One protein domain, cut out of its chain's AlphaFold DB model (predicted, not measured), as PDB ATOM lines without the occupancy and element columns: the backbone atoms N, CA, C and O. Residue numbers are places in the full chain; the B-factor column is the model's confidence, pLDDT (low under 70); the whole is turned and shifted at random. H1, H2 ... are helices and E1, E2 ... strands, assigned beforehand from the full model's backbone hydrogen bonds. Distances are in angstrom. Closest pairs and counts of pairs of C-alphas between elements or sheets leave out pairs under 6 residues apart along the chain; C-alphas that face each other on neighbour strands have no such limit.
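This is residues 63 to 135 of the 226 residues of an uncharacterized protein of Thermoplasma sp. Kam2015 (UniProt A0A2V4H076). A four-stranded sheet is a slab between helices, with H1 covering one face, H2 the other, and short H3 standing at the E1 edge on H1's side. It makes three layers, helices on both faces of a sheet. The 73 printed residues include three named helices and four named strands, E1 E2 H1 E3 H2 E4 H3 along the chain; the mixed sheet runs E1 E4 E2 E3. The class is mixed, helices and strands; the whole is compact, with a radius of gyration of the C-alphas of 10.5 A and spans of 29 by 22 by 21 A.

E1, residues 63 to 66, is antiparallel to E4, residues 114 to 118; N 65 and O 115 are 2.9 A apart, within hydrogen-bond range. E2, residues 72 to 75, is parallel to E4 (N 116 to O 74, 2.8 A) and to E3, residues 96 to 99 (N 98 to O 73, 2.8 A). H1, residues 81 to 93, lies over E2 at a height over the sheet of 8.1 A; their closest C-alphas, Thr 75 and Asp 83, are 6.1 A apart. E2, H1 and E3 form a strand-helix-strand unit, parallel neighbour strands with a helix between, its crossover right-handed. H2, residues 102 to 110, lies on the opposite face over E4 and E2, at 7.7 A; its C-alpha closest to E4 is Ala 109, 5.2 A from that of Gly 115. E3, H2 and E4 form a split unit, E2 between its strands, also right-handed. H3, residues 127 to 133, stands up from the sheet at 46 degrees, only just over E1 with 3 C-alphas. Every O i to N i+4 pair in H1, H2 and H3 is within range.

E1 begins at C-alpha 63 (19.255, 21.836, 76.375). H1 is 18.5 A long, E4 13.7 A, H2 12.5 A, E1 and E3 10.1 A each, H3 10.0 A and E2 9.9 A. H3 ends at C-alpha 133 (10.549, 28.307, 86.359).

The farthest C-alphas, Glu 103 and Gly 135, are 29.2 A apart. The printed part has no cut and no long link. No printed residue is under 70 in pLDDT.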
ATOM      1  N   SER A  63      20.353  21.289  77.157       98.19
ATOM      2  CA  SER A  63      19.255  21.836  76.375       98.19
ATOM      3  C   SER A  63      18.003  20.976  76.524       98.19
ATOM      4  O   SER A  63      18.049  19.745  76.467       98.19
ATOM      5  N   VAL A  64      16.871  21.652  76.706       98.38
ATOM      6  CA  VAL A  64      15.525  21.085  76.648       98.38
ATOM      7  C   VAL A  64      14.999  21.265  75.227       98.38
ATOM      8  O   VAL A  64      14.954  22.383  74.705       98.38
ATOM      9  N   ILE A  65      14.593  20.164  74.610       98.50
ATOM     10  CA  ILE A  65      14.074  20.095  73.240       98.50
ATOM     11  C   ILE A  65      12.659  19.498  73.233       98.50
ATOM     12  O   ILE A  65      12.240  18.851  74.195       98.50
ATOM     13  N   GLY A  66      11.920  19.695  72.141       97.56
ATOM     14  CA  GLY A  66      10.538  19.223  72.026       97.56
ATOM     15  C   GLY A  66       9.557  20.037  72.879       97.56
ATOM     16  O   GLY A  66       9.707  21.249  73.028       97.56
ATOM     17  N   SER A  67       8.525  19.379  73.415       97.12
ATOM     18  CA  SER A  67       7.433  20.044  74.142       97.12
ATOM     19  C   SER A  67       7.676  20.081  75.651       97.12
ATOM     20  O   SER A  67       7.708  19.035  76.302       97.12
ATOM     21  N   THR A  68       7.757  21.284  76.234       95.50
ATOM     22  CA  THR A  68       7.876  21.468  77.694       95.50
ATOM     23  C   THR A  68       6.605  21.106  78.462       95.50
ATOM     24  O   THR A  68       6.658  20.931  79.674       95.50
ATOM     25  N   GLU A  69       5.477  20.954  77.764       95.44
ATOM     26  CA  GLU A  69       4.197  20.537  78.349       95.44
ATOM     27  C   GLU A  69       4.094  19.011  78.511       95.44
ATOM     28  O   GLU A  69       3.168  18.493  79.141       95.44
ATOM     29  N   SER A  70       5.031  18.254  77.932       97.38
ATOM     30  CA  SER A  70       5.024  16.799  78.034       97.38
ATOM     31  C   SER A  70       5.443  16.326  79.424       97.38
ATOM     32  O   SER A  70       6.485  16.715  79.947       97.38
ATOM     33  N   LYS A  71       4.675  15.389  79.990       97.69
ATOM     34  CA  LYS A  71       5.025  14.697  81.241       97.69
ATOM     35  C   LYS A  71       5.996  13.528  81.049       97.69
ATOM     36  O   LYS A  71       6.345  12.881  82.030       97.69
ATOM     37  N   ILE A  72       6.404  13.229  79.816       98.50
ATOM     38  CA  ILE A  72       7.390  12.186  79.513       98.50
ATOM     39  C   ILE A  72       8.655  12.869  79.015       98.50
ATOM     40  O   ILE A  72       8.617  13.610  78.031       98.50
ATOM     41  N   ILE A  73       9.759  12.596  79.704       98.62
ATOM     42  CA  ILE A  73      11.050  13.236  79.487       98.62
ATOM     43  C   ILE A  73      12.032  12.174  79.020       98.62
ATOM     44  O   ILE A  73      12.420  11.290  79.784       98.62
ATOM     45  N   TYR A  74      12.440  12.270  77.765       98.69
ATOM     46  CA  TYR A  74      13.515  11.461  77.220       98.69
ATOM     47  C   TYR A  74      14.857  12.106  77.543       98.69
ATOM     48  O   TYR A  74      15.040  13.313  77.400       98.69
ATOM     49  N   THR A  75      15.814  11.307  77.989       98.56
ATOM     50  CA  THR A  75      17.176  11.781  78.237       98.56
ATOM     51  C   THR A  75      18.182  10.677  77.964       98.56
ATOM     52  O   THR A  75      17.813   9.540  77.674       98.56
ATOM     53  N   VAL A  76      19.462  11.016  78.039       96.00
ATOM     54  CA  VAL A  76      20.554  10.077  77.795       96.00
ATOM     55  C   VAL A  76      20.682   9.045  78.928       96.00
ATOM     56  O   VAL A  76      19.846   8.948  79.833       96.00
ATOM     57  N   LYS A  77      21.740   8.233  78.863       93.25
ATOM     58  CA  LYS A  77      22.013   7.104  79.760       93.25
ATOM     59  C   LYS A  77      21.748   7.414  81.242       93.25
ATOM     60  O   LYS A  77      22.179   8.438  81.778       93.25
ATOM     61  N   ARG A  78      21.109   6.452  81.912       95.00
ATOM     62  CA  ARG A  78      20.845   6.465  83.355       95.00
ATOM     63  C   ARG A  78      22.125   6.678  84.169       95.00
ATOM     64  O   ARG A  78      23.166   6.100  83.852       95.00
ATOM     65  N   GLY A  79      22.032   7.470  85.236       92.31
ATOM     66  CA  GLY A  79      23.147   7.789  86.135       92.31
ATOM     67  C   GLY A  79      24.060   8.920  85.651       92.31
ATOM     68  O   GLY A  79      25.026   9.253  86.332       92.31
ATOM     69  N   THR A  80      23.771   9.529  84.500       94.94
ATOM     70  CA  THR A  80      24.409  10.784  84.075       94.94
ATOM     71  C   THR A  80      23.763  11.981  84.772       94.94
ATOM     72  O   THR A  80      22.620  11.909  85.219       94.94
ATOM     73  N   LEU A  81      24.451  13.125  84.834       96.88
ATOM     74  CA  LEU A  81      23.848  14.349  85.373       96.88
ATOM     75  C   LEU A  81      22.620  14.808  84.552       96.88
ATOM     76  O   LEU A  81      21.690  15.372  85.124       96.88
ATOM     77  N   ALA A  82      22.552  14.483  83.255       97.69
ATOM     78  CA  ALA A  82      21.358  14.683  82.432       97.69
ATOM     79  C   ALA A  82      20.163  13.867  82.959       97.69
ATOM     80  O   ALA A  82      19.089  14.424  83.165       97.69
ATOM     81  N   ASP A  83      20.368  12.584  83.275       98.38
ATOM     82  CA  ASP A  83      19.348  11.730  83.898       98.38
ATOM     83  C   ASP A  83      18.870  12.290  85.245       98.38
ATOM     84  O   ASP A  83      17.669  12.423  85.480       98.38
ATOM     85  N   TYR A  84      19.791  12.703  86.118       98.44
ATOM     86  CA  TYR A  84      19.412  13.318  87.395       98.44
ATOM     87  C   TYR A  84      18.610  14.616  87.206       98.44
ATOM     88  O   TYR A  84      17.601  14.805  87.886       98.44
ATOM     89  N   ASN A  85      18.990  15.470  86.253       98.50
ATOM     90  CA  ASN A  85      18.238  16.680  85.913       98.50
ATOM     91  C   ASN A  85      16.847  16.362  85.343       98.50
ATOM     92  O   ASN A  85      15.864  16.982  85.750       98.50
ATOM     93  N   ALA A  86      16.727  15.358  84.473       98.56
ATOM     94  CA  ALA A  86      15.435  14.900  83.963       98.56
ATOM     95  C   ALA A  86      14.535  14.383  85.092       98.56
ATOM     96  O   ALA A  86      13.343  14.685  85.125       98.56
ATOM     97  N   ARG A  87      15.100  13.651  86.061       98.62
ATOM     98  CA  ARG A  87      14.369  13.154  87.238       98.62
ATOM     99  C   ARG A  87      13.909  14.287  88.156       98.62
ATOM    100  O   ARG A  87      12.819  14.188  88.715       98.62
ATOM    101  N   LEU A  88      14.681  15.368  88.280       98.56
ATOM    102  CA  LEU A  88      14.254  16.569  89.010       98.56
ATOM    103  C   LEU A  88      13.071  17.255  88.319       98.56
ATOM    104  O   LEU A  88      12.087  17.571  88.986       98.56
ATOM    105  N   ILE A  89      13.125  17.419  86.992       98.50
ATOM    106  CA  ILE A  89      11.992  17.948  86.215       98.50
ATOM    107  C   ILE A  89      10.770  17.043  86.409       98.50
ATOM    108  O   ILE A  89       9.703  17.535  86.774       98.50
ATOM    109  N   ALA A  90      10.924  15.726  86.233       98.31
ATOM    110  CA  ALA A  90       9.845  14.755  86.410       98.31
ATOM    111  C   ALA A  90       9.219  14.847  87.809       98.31
ATOM    112  O   ALA A  90       7.996  14.846  87.929       98.31
ATOM    113  N   SER A  91      10.034  14.989  88.857       98.00
ATOM    114  CA  SER A  91       9.541  15.187  90.222       98.00
ATOM    115  C   SER A  91       8.727  16.475  90.364       98.00
ATOM    116  O   SER A  91       7.719  16.471  91.066       98.00
ATOM    117  N   ALA A  92       9.136  17.566  89.710       97.50
ATOM    118  CA  ALA A  92       8.453  18.858  89.790       97.50
ATOM    119  C   ALA A  92       7.111  18.880  89.036       97.50
ATOM    120  O   ALA A  92       6.178  19.551  89.470       97.50
ATOM    121  N   ILE A  93       6.990  18.134  87.932       96.81
ATOM    122  CA  ILE A  93       5.786  18.135  87.075       96.81
ATOM    123  C   ILE A  93       4.924  16.868  87.204       96.81
ATOM    124  O   ILE A  93       3.958  16.693  86.456       96.81
ATOM    125  N   SER A  94       5.263  15.972  88.140       96.69
ATOM    126  CA  SER A  94       4.657  14.635  88.269       96.69
ATOM    127  C   SER A  94       4.716  13.837  86.955       96.69
ATOM    128  O   SER A  94       3.706  13.321  86.469       96.69
ATOM    129  N   GLY A  95       5.903  13.813  86.348       97.44
ATOM    130  CA  GLY A  95       6.206  13.157  85.079       97.44
ATOM    131  C   GLY A  95       6.998  11.853  85.216       97.44
ATOM    132  O   GLY A  95       7.193  11.322  86.308       97.44
ATOM    133  N   GLN A  96       7.466  11.342  84.080       97.94
ATOM    134  CA  GLN A  96       8.263  10.122  83.950       97.94
ATOM    135  C   GLN A  96       9.515  10.383  83.111       97.94
ATOM    136  O   GLN A  96       9.483  11.173  82.167       97.94
ATOM    137  N   VAL A  97      10.605   9.687  83.440       98.50
ATOM    138  CA  VAL A  97      11.867   9.740  82.690       98.50
ATOM    139  C   VAL A  97      12.057   8.449  81.908       98.50
ATOM    140  O   VAL A  97      11.884   7.361  82.459       98.50
ATOM    141  N   VAL A  98      12.449   8.578  80.643       98.50
ATOM    142  CA  VAL A  98      12.842   7.469  79.771       98.50
ATOM    143  C   VAL A  98      14.286   7.697  79.326       98.50
ATOM    144  O   VAL A  98      14.582   8.643  78.601       98.50
ATOM    145  N   ASN A  99      15.205   6.845  79.780       98.56
ATOM    146  CA  ASN A  99      16.597   6.896  79.333       98.56
ATOM    147  C   ASN A  99      16.740   6.184  77.982       98.56
ATOM    148  O   ASN A  99      16.299   5.043  77.842       98.56
ATOM    149  N   ALA A 100      17.389   6.828  77.019       97.69
ATOM    150  CA  ALA A 100      17.623   6.303  75.677       97.69
ATOM    151  C   ALA A 100      18.971   6.789  75.107       97.69
ATOM    152  O   ALA A 100      19.722   7.509  75.772       97.69
ATOM    153  N   ASP A 101      19.298   6.371  73.886       97.19
ATOM    154  CA  ASP A 101      20.383   6.966  73.100       97.19
ATOM    155  C   ASP A 101      20.006   8.371  72.570       97.19
ATOM    156  O   ASP A 101      18.818   8.709  72.508       97.19
ATOM    157  N   PRO A 102      20.994   9.210  72.195       96.75
ATOM    158  CA  PRO A 102      20.741  10.559  71.686       96.75
ATOM    159  C   PRO A 102      19.758  10.623  70.507       96.75
ATOM    160  O   PRO A 102      18.896  11.499  70.485       96.75
ATOM    161  N   GLU A 103      19.841   9.687  69.558       97.56
ATOM    162  CA  GLU A 103      18.979   9.663  68.367       97.56
ATOM    163  C   GLU A 103      17.507   9.448  68.738       97.56
ATOM    164  O   GLU A 103      16.614  10.135  68.237       97.56
ATOM    165  N   THR A 104      17.245   8.538  69.673       98.31
ATOM    166  CA  THR A 104      15.910   8.277  70.206       98.31
ATOM    167  C   THR A 104      15.372   9.484  70.964       98.31
ATOM    168  O   THR A 104      14.207   9.833  70.780       98.31
ATOM    169  N   VAL A 105      16.198  10.167  71.768       98.38
ATOM    170  CA  VAL A 105      15.767  11.396  72.461       98.38
ATOM    171  C   VAL A 105      15.341  12.464  71.450       98.38
ATOM    172  O   VAL A 105      14.277  13.064  71.609       98.38
ATOM    173  N   MET A 106      16.119  12.661  70.381       98.31
ATOM    174  CA  MET A 106      15.796  13.608  69.307       98.31
ATOM    175  C   MET A 106      14.503  13.237  68.574       98.31
ATOM    176  O   MET A 106      13.642  14.096  68.363       98.31
ATOM    177  N   ARG A 107      14.332  11.958  68.218       98.50
ATOM    178  CA  ARG A 107      13.127  11.458  67.540       98.50
ATOM    179  C   ARG A 107      11.872  11.686  68.378       98.50
ATOM    180  O   ARG A 107      10.890  12.230  67.883       98.50
ATOM    181  N   GLU A 108      11.898  11.294  69.649       98.56
ATOM    182  CA  GLU A 108      10.728  11.405  70.526       98.56
ATOM    183  C   GLU A 108      10.407  12.860  70.887       98.56
ATOM    184  O   GLU A 108       9.233  13.221  71.006       98.56
ATOM    185  N   ALA A 109      11.422  13.724  70.974       97.94
ATOM    186  CA  ALA A 109      11.214  15.165  71.080       97.94
ATOM    187  C   ALA A 109      10.469  15.729  69.855       97.94
ATOM    188  O   ALA A 109       9.530  16.512  70.015       97.94
ATOM    189  N   GLY A 110      10.821  15.276  68.645       97.38
ATOM    190  CA  GLY A 110      10.090  15.587  67.407       97.38
ATOM    191  C   GLY A 110       8.641  15.079  67.403       97.38
ATOM    192  O   GLY A 110       7.766  15.718  66.824       97.38
ATOM    193  N   ASN A 111       8.361  13.996  68.132       97.81
ATOM    194  CA  ASN A 111       7.020  13.428  68.324       97.81
ATOM    195  C   ASN A 111       6.228  14.087  69.477       97.81
ATOM    196  O   ASN A 111       5.248  13.526  69.975       97.81
ATOM    197  N   GLY A 112       6.644  15.272  69.935       97.56
ATOM    198  CA  GLY A 112       5.928  16.050  70.951       97.56
ATOM    199  C   GLY A 112       6.197  15.624  72.396       97.56
ATOM    200  O   GLY A 112       5.437  15.990  73.299       97.56
ATOM    201  N   LYS A 113       7.257  14.848  72.651       98.44
ATOM    202  CA  LYS A 113       7.755  14.586  74.013       98.44
ATOM    203  C   LYS A 113       8.773  15.646  74.431       98.44
ATOM    204  O   LYS A 113       9.219  16.443  73.609       98.44
ATOM    205  N   MET A 114       9.107  15.687  75.717       98.62
ATOM    206  CA  MET A 114      10.211  16.517  76.197       98.62
ATOM    207  C   MET A 114      11.510  15.728  76.038       98.62
ATOM    208  O   MET A 114      11.554  14.552  76.394       98.62
ATOM    209  N   GLY A 115      12.563  16.360  75.534       98.56
ATOM    210  CA  GLY A 115      13.915  15.808  75.526       98.56
ATOM    211  C   GLY A 115      14.861  16.661  76.366       98.56
ATOM    212  O   GLY A 115      14.747  17.885  76.363       98.56
ATOM    213  N   LEU A 116      15.800  16.030  77.070       98.62
ATOM    214  CA  LEU A 116      16.892  16.698  77.778       98.62
ATOM    215  C   LEU A 116      18.226  16.074  77.368       98.62
ATOM    216  O   LEU A 116      18.492  14.907  77.679       98.62
ATOM    217  N   VAL A 117      19.069  16.858  76.700       98.19
ATOM    218  CA  VAL A 117      20.359  16.418  76.145       98.19
ATOM    219  C   VAL A 117      21.461  17.438  76.420       98.19
ATOM    220  O   VAL A 117      21.181  18.589  76.758       98.19
ATOM    221  N   GLY A 118      22.722  17.012  76.313       97.31
ATOM    222  CA  GLY A 118      23.868  17.924  76.320       97.31
ATOM    223  C   GLY A 118      23.847  18.846  75.102       97.31
ATOM    224  O   GLY A 118      23.327  18.474  74.047       97.31
ATOM    225  N   ASN A 119      24.404  20.049  75.244       97.00
ATOM    226  CA  ASN A 119      24.439  21.034  74.156       97.00
ATOM    227  C   ASN A 119      25.203  20.537  72.917       97.00
ATOM    228  O   ASN A 119      24.962  21.029  71.820       97.00
ATOM    229  N   GLU A 120      26.104  19.566  73.080       94.88
ATOM    230  CA  GLU A 120      26.824  18.908  71.987       94.88
ATOM    231  C   GLU A 120      25.937  18.009  71.111       94.88
ATOM    232  O   GLU A 120      26.314  17.701  69.987       94.88
ATOM    233  N   ILE A 121      24.770  17.585  71.609       95.81
ATOM    234  CA  ILE A 121      23.818  16.751  70.860       95.81
ATOM    235  C   ILE A 121      22.831  17.639  70.101       95.81
ATOM    236  O   ILE A 121      22.620  17.463  68.904       95.81
ATOM    237  N   ALA A 122      22.198  18.576  70.807       96.69
ATOM    238  CA  ALA A 122      21.266  19.524  70.217       96.69
ATOM    239  C   ALA A 122      21.128  20.772  71.085       96.69
ATOM    240  O   ALA A 122      21.218  20.714  72.312       96.69
ATOM    241  N   LEU A 123      20.836  21.891  70.427       96.56
ATOM    242  CA  LEU A 123      20.524  23.153  71.080       96.56
ATOM    243  C   LEU A 123      19.012  23.361  71.146       96.56
ATOM    244  O   LEU A 123      18.284  23.089  70.192       96.56
ATOM    245  N   GLY A 124      18.547  23.867  72.284       96.56
ATOM    246  CA  GLY A 124      17.139  24.146  72.546       96.56
ATOM    247  C   GLY A 124      16.968  25.208  73.627       96.56
ATOM    248  O   GLY A 124      17.810  26.090  73.793       96.56
ATOM    249  N   MET A 125      15.878  25.122  74.390       97.31
ATOM    250  CA  MET A 125      15.705  25.960  75.579       97.31
ATOM    251  C   MET A 125      16.769  25.587  76.615       97.31
ATOM    252  O   MET A 125      16.968  24.407  76.896       97.31
ATOM    253  N   LYS A 126      17.423  26.569  77.240       97.56
ATOM    254  CA  LYS A 126      18.383  26.289  78.313       97.56
ATOM    255  C   LYS A 126      17.693  25.552  79.461       97.56
ATOM    256  O   LYS A 126      16.674  26.017  79.976       97.56
ATOM    257  N   TYR A 127      18.285  24.453  79.930       97.75
ATOM    258  CA  TYR A 127      17.791  23.755  81.123       97.75
ATOM    259  C   TYR A 127      17.670  24.695  82.326       97.75
ATOM    260  O   TYR A 127      16.704  24.605  83.078       97.75
ATOM    261  N   SER A 128      18.608  25.631  82.495       97.25
ATOM    262  CA  SER A 128      18.584  26.582  83.607       97.25
ATOM    263  C   SER A 128      17.355  27.489  83.604       97.25
ATOM    264  O   SER A 128      16.845  27.803  84.680       97.25
ATOM    265  N   ASP A 129      16.826  27.854  82.436       97.75
ATOM    266  CA  ASP A 129      15.605  28.655  82.327       97.75
ATOM    267  C   ASP A 129      14.384  27.861  82.802       97.75
ATOM    268  O   ASP A 129      13.592  28.361  83.607       97.75
ATOM    269  N   LEU A 130      14.256  26.603  82.371       97.94
ATOM    270  CA  LEU A 130      13.194  25.713  82.844       97.94
ATOM    271  C   LEU A 130      13.344  25.412  84.342       97.94
ATOM    272  O   LEU A 130      12.376  25.501  85.095       97.94
ATOM    273  N   ALA A 131      14.562  25.126  84.800       97.81
ATOM    274  CA  ALA A 131      14.853  24.852  86.200       97.81
ATOM    275  C   ALA A 131      14.482  26.036  87.106       97.81
ATOM    276  O   ALA A 131      13.962  25.824  88.202       97.81
ATOM    277  N   ARG A 132      14.695  27.283  86.655       97.88
ATOM    278  CA  ARG A 132      14.264  28.486  87.390       97.88
ATOM    279  C   ARG A 132      12.744  28.573  87.478       97.88
ATOM    280  O   ARG A 132      12.232  28.797  88.570       97.88
ATOM    281  N   LYS A 133      12.027  28.331  86.375       97.75
ATOM    282  CA  LYS A 133      10.549  28.307  86.359       97.75
ATOM    283  C   LYS A 133       9.972  27.258  87.313       97.75
ATOM    284  O   LYS A 133       8.958  27.509  87.949       97.75
ATOM    285  N   LEU A 134      10.634  26.109  87.424       97.62
ATOM    286  CA  LEU A 134      10.218  24.996  88.281       97.62
ATOM    287  C   LEU A 134      10.735  25.097  89.728       97.62
ATOM    288  O   LEU A 134      10.447  24.217  90.533       97.62
ATOM    289  N   GLY A 135      11.517  26.126  90.077       97.50
ATOM    290  CA  GLY A 135      12.082  26.277  91.424       97.50
ATOM    291  C   GLY A 135      13.157  25.241  91.789       97.50
ATOM    292  O   GLY A 135      13.452  25.052  92.967       97.50
TER     293      GLY A 135